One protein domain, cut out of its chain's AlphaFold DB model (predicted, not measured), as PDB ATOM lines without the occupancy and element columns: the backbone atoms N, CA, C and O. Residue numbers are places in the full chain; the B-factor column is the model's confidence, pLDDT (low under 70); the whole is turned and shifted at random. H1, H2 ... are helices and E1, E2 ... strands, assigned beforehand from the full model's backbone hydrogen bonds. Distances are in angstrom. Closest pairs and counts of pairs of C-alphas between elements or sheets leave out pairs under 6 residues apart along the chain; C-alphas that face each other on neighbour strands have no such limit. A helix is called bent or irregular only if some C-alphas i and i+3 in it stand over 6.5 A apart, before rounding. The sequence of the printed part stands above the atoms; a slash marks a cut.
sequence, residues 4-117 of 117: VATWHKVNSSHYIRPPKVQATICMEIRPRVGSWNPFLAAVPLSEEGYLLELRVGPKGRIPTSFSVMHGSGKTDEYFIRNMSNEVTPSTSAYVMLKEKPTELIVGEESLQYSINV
ATOM      1  N   VAL A   4    -117.004-192.737 312.676       94.06
ATOM      2  CA  VAL A   4    -117.416-194.118 312.425       94.06
ATOM      3  C   VAL A   4    -118.580-194.071 311.446       94.06
ATOM      4  O   VAL A   4    -119.494-193.279 311.652       94.06
ATOM      5  N   ALA A   5    -118.543-194.921 310.423       95.00
ATOM      6  CA  ALA A   5    -119.657-195.163 309.518       95.00
ATOM      7  C   ALA A   5    -119.975-196.661 309.506       95.00
ATOM      8  O   ALA A   5    -119.064-197.493 309.495       95.00
ATOM      9  N   THR A   6    -121.250-197.030 309.575       95.00
ATOM     10  CA  THR A   6    -121.688-198.432 309.592       95.00
ATOM     11  C   THR A   6    -122.967-198.591 308.784       95.00
ATOM     12  O   THR A   6    -123.887-197.789 308.894       95.00
ATOM     13  N   TRP A   7    -123.020-199.625 307.946       93.88
ATOM     14  CA  TRP A   7    -124.199-199.941 307.147       93.88
ATOM     15  C   TRP A   7    -125.181-200.808 307.927       93.88
ATOM     16  O   TRP A   7    -124.801-201.811 308.531       93.88
ATOM     17  N   HIS A   8    -126.463-200.468 307.829       91.31
ATOM     18  CA  HIS A   8    -127.567-201.223 308.402       91.31
ATOM     19  C   HIS A   8    -128.616-201.516 307.330       91.31
ATOM     20  O   HIS A   8    -128.919-200.672 306.486       91.31
ATOM     21  N   LYS A   9    -129.211-202.709 307.391       88.50
ATOM     22  CA  LYS A   9    -130.447-203.011 306.660       88.50
ATOM     23  C   LYS A   9    -131.634-202.466 307.443       88.50
ATOM     24  O   LYS A   9    -131.675-202.596 308.667       88.50
ATOM     25  N   VAL A  10    -132.600-201.887 306.743       83.38
ATOM     26  CA  VAL A  10    -133.815-201.339 307.349       83.38
ATOM     27  C   VAL A  10    -134.961-202.299 307.045       83.38
ATOM     28  O   VAL A  10    -135.320-202.496 305.890       83.38
ATOM     29  N   ASN A  11    -135.529-202.922 308.080       68.06
ATOM     30  CA  ASN A  11    -136.684-203.805 307.921       68.06
ATOM     31  C   ASN A  11    -137.970-202.966 307.967       68.06
ATOM     32  O   ASN A  11    -138.277-202.319 308.969       68.06
ATOM     33  N   SER A  12    -138.709-202.963 306.863       55.88
ATOM     34  CA  SER A  12    -139.691-201.941 306.481       55.88
ATOM     35  C   SER A  12    -141.049-201.955 307.201       55.88
ATOM     36  O   SER A  12    -142.044-201.502 306.640       55.88
ATOM     37  N   SER A  13    -141.159-202.466 308.426       50.94
ATOM     38  CA  SER A  13    -142.482-202.775 308.997       50.94
ATOM     39  C   SER A  13    -143.247-201.610 309.644       50.94
ATOM     40  O   SER A  13    -144.394-201.817 310.022       50.94
ATOM     41  N   HIS A  14    -142.691-200.395 309.771       45.53
ATOM     42  CA  HIS A  14    -143.302-199.366 310.642       45.53
ATOM     43  C   HIS A  14    -143.466-197.949 310.051       45.53
ATOM     44  O   HIS A  14    -143.744-197.010 310.795       45.53
ATOM     45  N   TYR A  15    -143.347-197.754 308.733       51.06
ATOM     46  CA  TYR A  15    -143.530-196.424 308.128       51.06
ATOM     47  C   TYR A  15    -145.000-196.115 307.796       51.06
ATOM     48  O   TYR A  15    -145.517-196.520 306.757       51.06
ATOM     49  N   ILE A  16    -145.664-195.354 308.670       48.38
ATOM     50  CA  ILE A  16    -147.020-194.816 308.470       48.38
ATOM     51  C   ILE A  16    -146.918-193.351 308.003       48.38
ATOM     52  O   ILE A  16    -147.330-192.434 308.706       48.38
ATOM     53  N   ARG A  17    -146.330-193.092 306.829       47.03
ATOM     54  CA  ARG A  17    -146.542-191.825 306.100       47.03
ATOM     55  C   ARG A  17    -146.571-192.091 304.588       47.03
ATOM     56  O   ARG A  17    -145.633-192.697 304.080       47.03
ATOM     57  N   PRO A  18    -147.625-191.687 303.857       45.31
ATOM     58  CA  PRO A  18    -147.578-191.620 302.398       45.31
ATOM     59  C   PRO A  18    -146.743-190.400 301.944       45.31
ATOM     60  O   PRO A  18    -146.823-189.360 302.601       45.31
ATOM     61  N   PRO A  19    -145.973-190.483 300.837       50.00
ATOM     62  CA  PRO A  19    -145.832-191.616 299.919       50.00
ATOM     63  C   PRO A  19    -144.876-192.703 300.448       50.00
ATOM     64  O   PRO A  19    -143.935-192.424 301.182       50.00
ATOM     65  N   LYS A  20    -145.125-193.961 300.049       55.19
ATOM     66  CA  LYS A  20    -144.421-195.188 300.483       55.19
ATOM     67  C   LYS A  20    -142.983-195.303 299.933       55.19
ATOM     68  O   LYS A  20    -142.634-196.332 299.361       55.19
ATOM     69  N   VAL A  21    -142.143-194.279 300.056       59.31
ATOM     70  CA  VAL A  21    -140.719-194.439 299.728       59.31
ATOM     71  C   VAL A  21    -140.035-195.047 300.947       59.31
ATOM     72  O   VAL A  21    -139.775-194.371 301.937       59.31
ATOM     73  N   GLN A  22    -139.839-196.364 300.907       69.50
ATOM     74  CA  GLN A  22    -139.220-197.107 302.001       69.50
ATOM     75  C   GLN A  22    -137.700-197.074 301.843       69.50
ATOM     76  O   GLN A  22    -137.171-197.496 300.815       69.50
ATOM     77  N   ALA A  23    -137.002-196.603 302.878       73.88
ATOM     78  CA  ALA A  23    -135.567-196.815 302.992       73.88
ATOM     79  C   ALA A  23    -135.292-198.319 303.083       73.88
ATOM     80  O   ALA A  23    -135.913-199.012 303.891       73.88
ATOM     81  N   THR A  24    -134.369-198.818 302.267       82.44
ATOM     82  CA  THR A  24    -133.946-200.228 302.308       82.44
ATOM     83  C   THR A  24    -132.679-200.394 303.140       82.44
ATOM     84  O   THR A  24    -132.465-201.425 303.786       82.44
ATOM     85  N   ILE A  25    -131.851-199.349 303.169       91.62
ATOM     86  CA  ILE A  25    -130.575-199.317 303.866       91.62
ATOM     87  C   ILE A  25    -130.410-197.995 304.611       91.62
ATOM     88  O   ILE A  25    -131.077-196.993 304.345       91.62
ATOM     89  N   CYS A  26    -129.503-198.003 305.572       93.31
ATOM     90  CA  CYS A  26    -129.124-196.825 306.321       93.31
ATOM     91  C   CYS A  26    -127.621-196.836 306.580       93.31
ATOM     92  O   CYS A  26    -127.054-197.895 306.865       93.31
ATOM     93  N   MET A  27    -126.992-195.665 306.514       95.81
ATOM     94  CA  MET A  27    -125.662-195.462 307.072       95.81
ATOM     95  C   MET A  27    -125.771-194.773 308.436       95.81
ATOM     96  O   MET A  27    -126.249-193.646 308.531       95.81
ATOM     97  N   GLU A  28    -125.318-195.451 309.488       95.56
ATOM     98  CA  GLU A  28    -125.108-194.868 310.811       95.56
ATOM     99  C   GLU A  28    -123.750-194.167 310.838       95.56
ATOM    100  O   GLU A  28    -122.729-194.782 310.530       95.56
ATOM    101  N   ILE A  29    -123.732-192.893 311.224       95.62
ATOM    102  CA  ILE A  29    -122.559-192.023 311.189       95.62
ATOM    103  C   ILE A  29    -122.413-191.300 312.514       95.62
ATOM    104  O   ILE A  29    -123.379-190.765 313.061       95.62
ATOM    105  N   ARG A  30    -121.187-191.275 313.032       94.38
ATOM    106  CA  ARG A  30    -120.891-190.657 314.322       94.38
ATOM    107  C   ARG A  30    -119.470-190.100 314.383       94.38
ATOM    108  O   ARG A  30    -118.536-190.878 314.150       94.38
ATOM    109  N   PRO A  31    -119.268-188.818 314.738       94.38
ATOM    110  CA  PRO A  31    -117.932-188.276 314.954       94.38
ATOM    111  C   PRO A  31    -117.259-188.991 316.133       94.38
ATOM    112  O   PRO A  31    -117.910-189.409 317.094       94.38
ATOM    113  N   ARG A  32    -115.937-189.184 316.068       93.19
ATOM    114  CA  ARG A  32    -115.174-189.761 317.191       93.19
ATOM    115  C   ARG A  32    -114.870-188.729 318.269       93.19
ATOM    116  O   ARG A  32    -114.708-189.107 319.425       93.19
ATOM    117  N   VAL A  33    -114.774-187.464 317.875       90.19
ATOM    118  CA  VAL A  33    -114.462-186.306 318.716       90.19
ATOM    119  C   VAL A  33    -115.254-185.100 318.217       90.19
ATOM    120  O   VAL A  33    -115.555-185.029 317.028       90.19
ATOM    121  N   GLY A  34    -115.562-184.163 319.116       91.25
ATOM    122  CA  GLY A  34    -116.365-182.984 318.790       91.25
ATOM    123  C   GLY A  34    -117.814-183.328 318.450       91.25
ATOM    124  O   GLY A  34    -118.284-184.436 318.721       91.25
ATOM    125  N   SER A  35    -118.515-182.371 317.861       93.12
ATOM    126  CA  SER A  35    -119.883-182.530 317.386       93.12
ATOM    127  C   SER A  35    -120.039-181.931 315.995       93.12
ATOM    128  O   SER A  35    -119.231-181.104 315.590       93.12
ATOM    129  N   TRP A  36    -121.043-182.397 315.256       94.19
ATOM    130  CA  TRP A  36    -121.410-181.867 313.946       94.19
ATOM    131  C   TRP A  36    -122.794-181.238 314.039       94.19
ATOM    132  O   TRP A  36    -123.761-181.922 314.405       94.19
ATOM    133  N   ASN A  37    -122.883-179.942 313.737       92.44
ATOM    134  CA  ASN A  37    -124.143-179.203 313.721       92.44
ATOM    135  C   ASN A  37    -124.059-177.950 312.814       92.44
ATOM    136  O   ASN A  37    -123.239-177.076 313.089       92.44
ATOM    137  N   PRO A  38    -124.927-177.804 311.794       91.31
ATOM    138  CA  PRO A  38    -125.893-178.799 311.341       91.31
ATOM    139  C   PRO A  38    -125.181-180.022 310.764       91.31
ATOM    140  O   PRO A  38    -124.115-179.914 310.162       91.31
ATOM    141  N   PHE A  39    -125.790-181.194 310.922       94.44
ATOM    142  CA  PHE A  39    -125.336-182.365 310.186       94.44
ATOM    143  C   PHE A  39    -125.867-182.298 308.758       94.44
ATOM    144  O   PHE A  39    -127.068-182.089 308.556       94.44
ATOM    145  N   LEU A  40    -124.994-182.541 307.786       95.19
ATOM    146  CA  LEU A  40    -125.339-182.639 306.374       95.19
ATOM    147  C   LEU A  40    -124.994-184.012 305.800       95.19
ATOM    148  O   LEU A  40    -124.021-184.653 306.203       95.19
ATOM    149  N   ALA A  41    -125.800-184.437 304.832       96.31
ATOM    150  CA  ALA A  41    -125.493-185.534 303.932       96.31
ATOM    151  C   ALA A  41    -125.798-185.116 302.494       96.31
ATOM    152  O   ALA A  41    -126.819-184.469 302.246       96.31
ATOM    153  N   ALA A  42    -124.954-185.521 301.553       97.12
ATOM    154  CA  ALA A  42    -125.160-185.264 300.141       97.12
ATOM    155  C   ALA A  42    -124.834-186.485 299.285       97.12
ATOM    156  O   ALA A  42    -123.956-187.280 299.619       97.12
ATOM    157  N   VAL A  43    -125.557-186.608 298.180       97.94
ATOM    158  CA  VAL A  43    -125.356-187.610 297.126       97.94
ATOM    159  C   VAL A  43    -125.265-186.886 295.781       97.94
ATOM    160  O   VAL A  43    -125.769-185.759 295.688       97.94
ATOM    161  N   PRO A  44    -124.657-187.484 294.743       98.00
ATOM    162  CA  PRO A  44    -124.696-186.930 293.395       98.00
ATOM    163  C   PRO A  44    -126.118-186.534 292.988       98.00
ATOM    164  O   PRO A  44    -127.088-187.220 293.316       98.00
ATOM    165  N   LEU A  45    -126.268-185.426 292.264       97.88
ATOM    166  CA  LEU A  45    -127.581-184.874 291.918       97.88
ATOM    167  C   LEU A  45    -128.435-185.865 291.108       97.88
ATOM    168  O   LEU A  45    -129.646-185.952 291.312       97.88
ATOM    169  N   SER A  46    -127.806-186.675 290.249       97.31
ATOM    170  CA  SER A  46    -128.465-187.764 289.509       97.31
ATOM    171  C   SER A  46    -129.045-188.865 290.408       97.31
ATOM    172  O   SER A  46    -129.877-189.649 289.959       97.31
ATOM    173  N   GLU A  47    -128.619-188.920 291.670       97.25
ATOM    174  CA  GLU A  47    -128.984-189.913 292.680       97.25
ATOM    175  C   GLU A  47    -129.838-189.313 293.810       97.25
ATOM    176  O   GLU A  47    -130.039-189.950 294.841       97.25
ATOM    177  N   GLU A  48    -130.393-188.106 293.640       95.06
ATOM    178  CA  GLU A  48    -131.230-187.423 294.644       95.06
ATOM    179  C   GLU A  48    -132.297-188.338 295.270       95.06
ATOM    180  O   GLU A  48    -132.505-188.334 296.485       95.06
ATOM    181  N   GLY A  49    -132.945-189.168 294.446       92.06
ATOM    182  CA  GLY A  49    -133.979-190.110 294.883       92.06
ATOM    183  C   GLY A  49    -133.484-191.208 295.833       92.06
ATOM    184  O   GLY A  49    -134.302-191.954 296.378       92.06
ATOM    185  N   TYR A  50    -132.171-191.331 296.035       94.69
ATOM    186  CA  TYR A  50    -131.574-192.264 296.980       94.69
ATOM    187  C   TYR A  50    -131.549-191.696 298.394       94.69
ATOM    188  O   TYR A  50    -131.773-192.465 299.324       94.69
ATOM    189  N   LEU A  51    -131.360-190.384 298.578       94.06
ATOM    190  CA  LEU A  51    -131.272-189.739 299.893       94.06
ATOM    191  C   LEU A  51    -132.649-189.314 300.420       94.06
ATOM    192  O   LEU A  51    -133.185-188.248 300.103       94.06
ATOM    193  N   LEU A  52    -133.224-190.149 301.283       90.81
ATOM    194  CA  LEU A  52    -134.622-190.013 301.689       90.81
ATOM    195  C   LEU A  52    -134.815-189.042 302.850       90.81
ATOM    196  O   LEU A  52    -135.647-188.141 302.782       90.81
ATOM    197  N   GLU A  53    -134.055-189.228 303.920       89.62
ATOM    198  CA  GLU A  53    -134.229-188.505 305.179       89.62
ATOM    199  C   GLU A  53    -132.992-188.706 306.060       89.62
ATOM    200  O   GLU A  53    -132.163-189.591 305.823       89.62
ATOM    201  N   LEU A  54    -132.898-187.893 307.106       91.81
ATOM    202  CA  LEU A  54    -131.891-188.042 308.147       91.81
ATOM    203  C   LEU A  54    -132.598-188.324 309.471       91.81
ATOM    204  O   LEU A  54    -133.716-187.871 309.699       91.81
ATOM    205  N   ARG A  55    -131.974-189.074 310.369       91.31
ATOM    206  CA  ARG A  55    -132.475-189.224 311.743       91.31
ATOM    207  C   ARG A  55    -131.326-189.052 312.721       91.31
ATOM    208  O   ARG A  55    -130.183-189.337 312.378       91.31
ATOM    209  N   VAL A  56    -131.628-188.644 313.950       91.94
ATOM    210  CA  VAL A  56    -130.667-188.666 315.062       91.94
ATOM    211  C   VAL A  56    -131.182-189.576 316.152       91.94
ATOM    212  O   VAL A  56    -132.363-189.535 316.499       91.94
ATOM    213  N   GLY A  57    -130.296-190.393 316.708       90.81
ATOM    214  CA  GLY A  57    -130.640-191.227 317.847       90.81
ATOM    215  C   GLY A  57    -129.440-191.859 318.534       90.81
ATOM    216  O   GLY A  57    -128.296-191.575 318.180       90.81
ATOM    217  N   PRO A  58    -129.691-192.730 319.522       90.75
ATOM    218  CA  PRO A  58    -128.645-193.498 320.181       90.75
ATOM    219  C   PRO A  58    -127.897-194.380 319.180       90.75
ATOM    220  O   PRO A  58    -128.497-194.872 318.226       90.75
ATOM    221  N   LYS A  59    -126.612-194.631 319.432       90.06
ATOM    222  CA  LYS A  59    -125.776-195.546 318.641       90.06
ATOM    223  C   LYS A  59    -126.411-196.938 318.491       90.06
ATOM    224  O   LYS A  59    -126.881-197.509 319.475       90.06
ATOM    225  N   GLY A  60    -126.359-197.512 317.288       88.12
ATOM    226  CA  GLY A  60    -126.808-198.878 316.987       88.12
ATOM    227  C   GLY A  60    -128.322-199.106 317.050       88.12
ATOM    228  O   GLY A  60    -128.773-200.246 316.958       88.12
ATOM    229  N   ARG A  61    -129.119-198.047 317.220       87.69
ATOM    230  CA  ARG A  61    -130.579-198.112 317.313       87.69
ATOM    231  C   ARG A  61    -131.210-197.074 316.392       87.69
ATOM    232  O   ARG A  61    -131.445-195.938 316.798       87.69
ATOM    233  N   ILE A  62    -131.526-197.501 315.169       88.31
ATOM    234  CA  ILE A  62    -132.199-196.668 314.165       88.31
ATOM    235  C   ILE A  62    -133.542-196.172 314.740       88.31
ATOM    236  O   ILE A  62    -134.401-197.003 315.059       88.31
ATOM    237  N   PRO A  63    -133.759-194.852 314.881       84.88
ATOM    238  CA  PRO A  63    -135.005-194.308 315.423       84.88
ATOM    239  C   PRO A  63    -136.199-194.654 314.534       84.88
ATOM    240  O   PRO A  63    -136.156-194.381 313.342       84.88
ATOM    241  N   THR A  64    -137.271-195.227 315.082       76.31
ATOM    242  CA  THR A  64    -138.496-195.565 314.326       76.31
ATOM    243  C   THR A  64    -139.475-194.400 314.221       76.31
ATOM    244  O   THR A  64    -140.256-194.331 313.279       76.31
ATOM    245  N   SER A  65    -139.429-193.484 315.183       66.38
ATOM    246  CA  SER A  65    -140.130-192.208 315.174       66.38
ATOM    247  C   SER A  65    -139.119-191.104 315.446       66.38
ATOM    248  O   SER A  65    -138.174-191.279 316.215       66.38
ATOM    249  N   PHE A  66    -139.290-189.976 314.773       67.19
ATOM    250  CA  PHE A  66    -138.411-188.828 314.911       67.19
ATOM    251  C   PHE A  66    -139.190-187.576 314.511       67.19
ATOM    252  O   PHE A  66    -140.038-187.605 313.618       67.19
ATOM    253  N   SER A  67    -138.897-186.481 315.200       57.78
ATOM    254  CA  SER A  67    -139.371-185.142 314.864       57.78
ATOM    255  C   SER A  67    -138.135-184.330 314.523       57.78
ATOM    256  O   SER A  67    -137.579-183.658 315.385       57.78
ATOM    257  N   VAL A  68    -137.646-184.483 313.295       65.25
ATOM    258  CA  VAL A  68    -136.466-183.754 312.820       65.25
ATOM    259  C   VAL A  68    -136.919-182.754 311.769       65.25
ATOM    260  O   VAL A  68    -137.655-183.090 310.841       65.25
ATOM    261  N   MET A  69    -136.503-181.503 311.949       66.00
ATOM    262  CA  MET A  69    -136.655-180.481 310.926       66.00
ATOM    263  C   MET A  69    -135.532-180.676 309.914       66.00
ATOM    264  O   MET A  69    -134.355-180.549 310.251       66.00
ATOM    265  N   HIS A  70    -135.907-181.021 308.687       79.56
ATOM    266  CA  HIS A  70    -134.963-181.180 307.592       79.56
ATOM    267  C   HIS A  70    -134.941-179.934 306.728       79.56
ATOM    268  O   HIS A  70    -135.997-179.428 306.344       79.56
ATOM    269  N   GLY A  71    -133.738-179.500 306.373       86.62
ATOM    270  CA  GLY A  71    -133.527-178.713 305.169       86.62
ATOM    271  C   GLY A  71    -133.128-179.628 304.014       86.62
ATOM    272  O   GLY A  71    -132.643-180.751 304.208       86.62
ATOM    273  N   SER A  72    -133.361-179.158 302.796       92.62
ATOM    274  CA  SER A  72    -132.817-179.767 301.587       92.62
ATOM    275  C   SER A  72    -132.387-178.683 300.616       92.62
ATOM    276  O   SER A  72    -133.062-177.659 300.503       92.62
ATOM    277  N   GLY A  73    -131.304-178.935 299.898       93.31
ATOM    278  CA  GLY A  73    -130.746-178.037 298.898       93.31
ATOM    279  C   GLY A  73    -130.152-178.818 297.737       93.31
ATOM    280  O   GLY A  73    -130.036-180.042 297.783       93.31
ATOM    281  N   LYS A  74    -129.799-178.098 296.677       96.12
ATOM    282  CA  LYS A  74    -129.148-178.646 295.488       96.12
ATOM    283  C   LYS A  74    -128.025-177.713 295.069       96.12
ATOM    284  O   LYS A  74    -128.188-176.497 295.152       96.12
ATOM    285  N   THR A  75    -126.924-178.289 294.620       94.38
ATOM    286  CA  THR A  75    -125.911-177.614 293.802       94.38
ATOM    287  C   THR A  75    -125.987-178.178 292.384       94.38
ATOM    288  O   THR A  75    -126.849-179.012 292.099       94.38
ATOM    289  N   ASP A  76    -125.087-177.755 291.499       95.88
ATOM    290  CA  ASP A  76    -124.992-178.326 290.150       95.88
ATOM    291  C   ASP A  76    -124.601-179.816 290.169       95.88
ATOM    292  O   ASP A  76    -124.943-180.562 289.253       95.88
ATOM    293  N   GLU A  77    -123.924-180.266 291.230       96.94
ATOM    294  CA  GLU A  77    -123.349-181.612 291.324       96.94
ATOM    295  C   GLU A  77    -124.031-182.503 292.369       96.94
ATOM    296  O   GLU A  77    -124.042-183.723 292.205       96.94
ATOM    297  N   TYR A  78    -124.633-181.932 293.421       97.31
ATOM    298  CA  TYR A  78    -125.119-182.702 294.570       97.31
ATOM    299  C   TYR A  78    -126.530-182.319 295.011       97.31
ATOM    300  O   TYR A  78    -126.920-181.150 295.031       97.31
ATOM    301  N   PHE A  79    -127.270-183.324 295.470       97.56
ATOM    302  CA  PHE A  79    -128.446-183.141 296.308       97.56
ATOM    303  C   PHE A  79    -128.057-183.263 297.778       97.56
ATOM    304  O   PHE A  79    -127.394-184.220 298.172       97.56
ATOM    305  N   ILE A  80    -128.503-182.312 298.597       96.25
ATOM    306  CA  ILE A  80    -128.093-182.161 299.992       96.25
ATOM    307  C   ILE A  80    -129.326-182.224 300.890       96.25
ATOM    308  O   ILE A  80    -130.338-181.568 300.634       96.25
ATOM    309  N   ARG A  81    -129.221-182.958 301.998       95.06
ATOM    310  CA  ARG A  81    -130.113-182.828 303.153       95.06
ATOM    311  C   ARG A  81    -129.318-182.422 304.375       95.06
ATOM    312  O   ARG A  81    -128.199-182.882 304.574       95.06
ATOM    313  N   ASN A  82    -129.936-181.625 305.232       94.50
ATOM    314  CA  ASN A  82    -129.364-181.257 306.517       94.50
ATOM    315  C   ASN A  82    -130.397-181.353 307.641       94.50
ATOM    316  O   ASN A  82    -131.609-181.380 307.410       94.50
ATOM    317  N   MET A  83    -129.900-181.424 308.869       92.12
ATOM    318  CA  MET A  83    -130.696-181.360 310.090       92.12
ATOM    319  C   MET A  83    -129.968-180.531 311.146       92.12
ATOM    320  O   MET A  83    -128.745-180.586 311.249       92.12
ATOM    321  N   SER A  84    -130.726-179.784 311.948       89.38
ATOM    322  CA  SER A  84    -130.202-178.935 313.031       89.38
ATOM    323  C   SER A  84    -129.912-179.699 314.328       89.38
ATOM    324  O   SER A  84    -129.514-179.112 315.333       89.38
ATOM    325  N   ASN A  85    -130.162-181.007 314.341       88.50
ATOM    326  CA  ASN A  85    -129.843-181.856 315.476       88.50
ATOM    327  C   ASN A  85    -128.339-182.124 315.517       88.50
ATOM    328  O   ASN A  85    -127.764-182.631 314.556       88.50
ATOM    329  N   GLU A  86    -127.739-181.849 316.671       90.06
ATOM    330  CA  GLU A  86    -126.330-182.112 316.919       90.06
ATOM    331  C   GLU A  86    -126.027-183.619 316.926       90.06
ATOM    332  O   GLU A  86    -126.700-184.427 317.581       90.06
ATOM    333  N   VAL A  87    -124.965-183.992 316.215       93.31
ATOM    334  CA  VAL A  87    -124.427-185.354 316.195       93.31
ATOM    335  C   VAL A  87    -123.120-185.353 316.977       93.31
ATOM    336  O   VAL A  87    -122.181-184.647 316.629       93.31
ATOM    337  N   THR A  88    -123.054-186.136 318.047       93.31
ATOM    338  CA  THR A  88    -121.944-186.149 319.015       93.31
ATOM    339  C   THR A  88    -121.333-187.549 319.094       93.31
ATOM    340  O   THR A  88    -121.868-188.480 318.503       93.31
ATOM    341  N   PRO A  89    -120.275-187.809 319.878       93.12
ATOM    342  CA  PRO A  89    -119.751-189.163 320.017       93.12
ATOM    343  C   PRO A  89    -120.705-190.129 320.741       93.12
ATOM    344  O   PRO A  89    -120.435-191.333 320.733       93.12
ATOM    345  N   SER A  90    -121.803-189.654 321.347       90.69
ATOM    346  CA  SER A  90    -122.831-190.482 322.000       90.69
ATOM    347  C   SER A  90    -124.122-190.640 321.179       90.69
ATOM    348  O   SER A  90    -124.907-191.550 321.458       90.69
ATOM    349  N   THR A  91    -124.322-189.821 320.143       93.12
ATOM    350  CA  THR A  91    -125.472-189.880 319.228       93.12
ATOM    351  C   THR A  91    -125.017-190.184 317.805       93.12
ATOM    352  O   THR A  91    -123.900-189.879 317.418       93.12
ATOM    353  N   SER A  92    -125.870-190.803 317.001       94.69
ATOM    354  CA  SER A  92    -125.561-191.104 315.606       94.69
ATOM    355  C   SER A  92    -126.537-190.391 314.684       94.69
ATOM    356  O   SER A  92    -127.736-190.331 314.970       94.69
ATOM    357  N   ALA A  93    -126.017-189.895 313.564       94.75
ATOM    358  CA  ALA A  93    -126.809-189.590 312.389       94.75
ATOM    359  C   ALA A  93    -127.103-190.888 311.641       94.75
ATOM    360  O   ALA A  93    -126.220-191.709 311.420       94.75
ATOM    361  N   TYR A  94    -128.344-191.057 311.226       94.38
ATOM    362  CA  TYR A  94    -128.794-192.161 310.400       94.38
ATOM    363  C   TYR A  94    -129.197-191.584 309.051       94.38
ATOM    364  O   TYR A  94    -130.226-190.917 308.940       94.38
ATOM    365  N   VAL A  95    -128.362-191.811 308.040       94.88
ATOM    366  CA  VAL A  95    -128.623-191.411 306.656       94.88
ATOM    367  C   VAL A  95    -129.468-192.500 306.020       94.88
ATOM    368  O   VAL A  95    -128.993-193.617 305.805       94.88
ATOM    369  N   MET A  96    -130.742-192.211 305.794       92.94
ATOM    370  CA  MET A  96    -131.704-193.192 305.306       92.94
ATOM    371  C   MET A  96    -131.730-193.161 303.785       92.94
ATOM    372  O   MET A  96    -131.950-192.112 303.175       92.94
ATOM    373  N   LEU A  97    -131.510-194.325 303.182       92.44
ATOM    374  CA  LEU A  97    -131.255-194.438 301.758       92.44
ATOM    375  C   LEU A  97    -132.191-195.461 301.107       92.44
ATOM    376  O   LEU A  97    -132.472-196.535 301.655       92.44
ATOM    377  N   LYS A  98    -132.672-195.129 299.910       91.00
ATOM    378  CA  LYS A  98    -133.424-196.067 299.068       91.00
ATOM    379  C   LYS A  98    -132.505-197.148 298.503       91.00
ATOM    380  O   LYS A  98    -132.878-198.315 298.516       91.00
ATOM    381  N   GLU A  99    -131.326-196.748 298.034       91.56
ATOM    382  CA  GLU A  99    -130.293-197.564 297.386       91.56
ATOM    383  C   GLU A  99    -128.906-197.021 297.779       91.56
ATOM    384  O   GLU A  99    -128.802-195.952 298.382       91.56
ATOM    385  N   LYS A 100    -127.836-197.768 297.485       94.00
ATOM    386  CA  LYS A 100    -126.465-197.298 297.712       94.00
ATOM    387  C   LYS A 100    -126.101-196.251 296.644       94.00
ATOM    388  O   LYS A 100    -126.136-196.624 295.474       94.00
ATOM    389  N   PRO A 101    -125.751-195.005 297.017       95.56
ATOM    390  CA  PRO A 101    -125.227-194.029 296.060       95.56
ATOM    391  C   PRO A 101    -123.804-194.401 295.632       95.56
ATOM    392  O   PRO A 101    -123.175-195.213 296.309       95.56
ATOM    393  N   THR A 102    -123.272-193.810 294.561       96.44
ATOM    394  CA  THR A 102    -121.846-193.984 294.211       96.44
ATOM    395  C   THR A 102    -120.924-193.269 295.195       96.44
ATOM    396  O   THR A 102    -119.820-193.735 295.479       96.44
ATOM    397  N   GLU A 103    -121.393-192.148 295.736       96.56
ATOM    398  CA  GLU A 103    -120.677-191.322 296.698       96.56
ATOM    399  C   GLU A 103    -121.644-190.782 297.750       96.56
ATOM    400  O   GLU A 103    -122.778-190.404 297.452       96.56
ATOM    401  N   LEU A 104    -121.185-190.737 298.998       97.12
ATOM    402  CA  LEU A 104    -121.905-190.099 300.088       97.12
ATOM    403  C   LEU A 104    -120.990-189.103 300.804       97.12
ATOM    404  O   LEU A 104    -120.001-189.499 301.422       97.12
ATOM    405  N   ILE A 105    -121.349-187.821 300.761       96.56
ATOM    406  CA  ILE A 105    -120.659-186.749 301.490       96.56
ATOM    407  C   ILE A 105    -121.380-186.505 302.807       96.56
ATOM    408  O   ILE A 105    -122.601-186.365 302.822       96.56
ATOM    409  N   VAL A 106    -120.644-186.455 303.916       95.69
ATOM    410  CA  VAL A 106    -121.209-186.290 305.265       95.69
ATOM    411  C   VAL A 106    -120.351-185.387 306.133       95.69
ATOM    412  O   VAL A 106    -119.130-185.355 305.983       95.69
ATOM    413  N   GLY A 107    -120.973-184.699 307.087       93.94
ATOM    414  CA  GLY A 107    -120.251-183.882 308.059       93.94
ATOM    415  C   GLY A 107    -121.052-182.678 308.521       93.94
ATOM    416  O   GLY A 107    -122.264-182.768 308.712       93.94
ATOM    417  N   GLU A 108    -120.355-181.562 308.680       92.50
ATOM    418  CA  GLU A 108    -120.912-180.233 308.936       92.50
ATOM    419  C   GLU A 108    -120.444-179.243 307.861       92.50
ATOM    420  O   GLU A 108    -119.607-179.576 307.022       92.50
ATOM    421  N   GLU A 109    -120.982-178.021 307.861       86.00
ATOM    422  CA  GLU A 109    -120.719-177.035 306.799       86.00
ATOM    423  C   GLU A 109    -119.222-176.776 306.569       86.00
ATOM    424  O   GLU A 109    -118.772-176.735 305.425       86.00
ATOM    425  N   SER A 110    -118.449-176.659 307.647       85.62
ATOM    426  CA  SER A 110    -117.007-176.384 307.637       85.62
ATOM    427  C   SER A 110    -116.134-177.616 307.386       85.62
ATOM    428  O   SER A 110    -114.938-177.466 307.121       85.62
ATOM    429  N   LEU A 111    -116.684-178.829 307.504       89.31
ATOM    430  CA  LEU A 111    -115.903-180.062 307.513       89.31
ATOM    431  C   LEU A 111    -116.711-181.243 306.985       89.31
ATOM    432  O   LEU A 111    -117.583-181.789 307.662       89.31
ATOM    433  N   GLN A 112    -116.357-181.671 305.776       92.50
ATOM    434  CA  GLN A 112    -117.082-182.688 305.027       92.50
ATOM    435  C   GLN A 112    -116.148-183.829 304.630       92.50
ATOM    436  O   GLN A 112    -114.963-183.628 304.356       92.50
ATOM    437  N   TYR A 113    -116.696-185.036 304.594       94.50
ATOM    438  CA  TYR A 113    -115.978-186.254 304.255       94.50
ATOM    439  C   TYR A 113    -116.731-187.015 303.175       94.50
ATOM    440  O   TYR A 113    -117.910-187.318 303.348       94.50
ATOM    441  N   SER A 114    -116.030-187.360 302.098       94.56
ATOM    442  CA  SER A 114    -116.540-188.252 301.061       94.56
ATOM    443  C   SER A 114    -116.329-189.718 301.450       94.56
ATOM    444  O   SER A 114    -115.274-190.105 301.971       94.56
ATOM    445  N   ILE A 115    -117.355-190.532 301.213       92.31
ATOM    446  CA  ILE A 115    -117.356-191.982 301.370       92.31
ATOM    447  C   ILE A 115    -117.722-192.584 300.012       92.31
ATOM    448  O   ILE A 115    -118.861-192.460 299.571       92.31
ATOM    449  N   ASN A 116    -116.771-193.277 299.383       88.31
ATOM    450  CA  ASN A 116    -117.037-194.120 298.213       88.31
ATOM    451  C   ASN A 116    -117.687-195.436 298.682       88.31
ATOM    452  O   ASN A 116    -117.194-196.055 299.633       88.31
ATOM    453  N   VAL A 117    -118.809-195.824 298.068       78.81
ATOM    454  CA  VAL A 117    -119.775-196.818 298.602       78.81
ATOM    455  C   VAL A 117    -119.752-198.175 297.894       78.81
ATOM    456  O   VAL A 117    -119.399-198.223 296.700       78.81
TER     457      VAL A 117
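This is residues 4 to 117 of the 117 residues of an uncharacterized protein of marine sediment metagenome (UniProt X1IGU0). Two strongly twisted sheets are stacked partly face to face as a sandwich, with their strands crossed and the short helix H1 at one end, where the chain passes from E3 in one sheet to E4 in the other. The sheets come closest where E3 and E6 lie over E4 and E7, while E1 and E9 are apart, and the long loop of residues 10 to 24 swings far from the core. The printed part has 114 residues with one named helix and nine named strands, in the order E1 E2 E3 H1 E4 E5 E6 E7 E8 E9. The sheets run E5 - E6 - E3 - E8 - E9 and E1 - E2 - E7 - E4, both antiparallel throughout, and the class is mostly strand. The whole is compact, with a radius of gyration of the C-alphas of 13.0 A, and its C-alphas span 35 by 34 by 25 A.

E1 is residues 4 to 9, beginning at C-alpha 4 at (-117.416, -194.118, 312.425). E2 is residues 25 to 31, 20.1 A from first to last C-alpha, and E3 is residues 39 to 44, 17.4 A. H1 is residues 45 to 50, 9.8 A; it is irregular, with C-alphas 46 and 49 8.0 A apart. E4, residues 51 to 58, is the longest strand by residues; it measures 20.8 A and begins at C-alpha 51 at (-131.272, -189.739, 299.893). E5 is residues 70 to 74, E6 residues 78 to 83, and E7 residues 91 to 97, 19.0 A long. E8 is residues 103 to 108, and E9 is residues 111 to 116, ending at C-alpha 116 at (-117.037, -194.120, 298.213).

In the four-stranded sheet, E1 and E2 form a hairpin, their directions at 162 degrees, with N 6 and O 28 within hydrogen-bond range at 2.9 A. E2 is the antiparallel neighbour of E7, with N 29 and O 93 at 2.8 A, and E7 pairs with the edge strand E4, with N 94 and O 55 at 2.8 A. In the five-stranded sheet, E5 and E6 form a hairpin, with N 73 and O 80 at 2.9 A. E6 pairs with E3, N 81 and O 41 at 2.8 A, and E3 with E8, N 42 and O 105 at 2.8 A. E8 and E9 form a hairpin, with N 113 and O 106 at 2.8 A. The two sheets make a sandwich, two sheets face to face: the facing parts are 10.7 A centre to centre, their best planes are 10 degrees apart, and the strands of one stand at 39 degrees to those of the other. The closest C-alphas of E4 and E6 are those of Leu 54 and Met 83, 7.1 A apart; those of E3 and E7 are Ala 41 and Val 95, 7.2 A. E2 and E8 are near each other, with 5 pairs of C-alphas within 10 A. H1 is on the five-stranded sheet at a height over the sheet of 6.5 A, and it only grazes the other sheet with residues 48 to 50. It lies over E6 and E3, only just, with 3 of its C-alphas falling on each. In H1, 0 of 2 O i to N i+4 pairs are within hydrogen-bond range, against 2 of 3 O i to N i+3 pairs.

The C-alphas farthest apart are those of Pro 18 and Val 33, at 37.3 A. The printed part has no cut and ends at Val 117, the chain's last residue. The links E1 to E2, 15 residues, and E4 to E5, 11 residues, are long. Mean pLDDT of the printed part is 87.0; the 17 residues under 70 are residues 11 to 22 and 65 to 69.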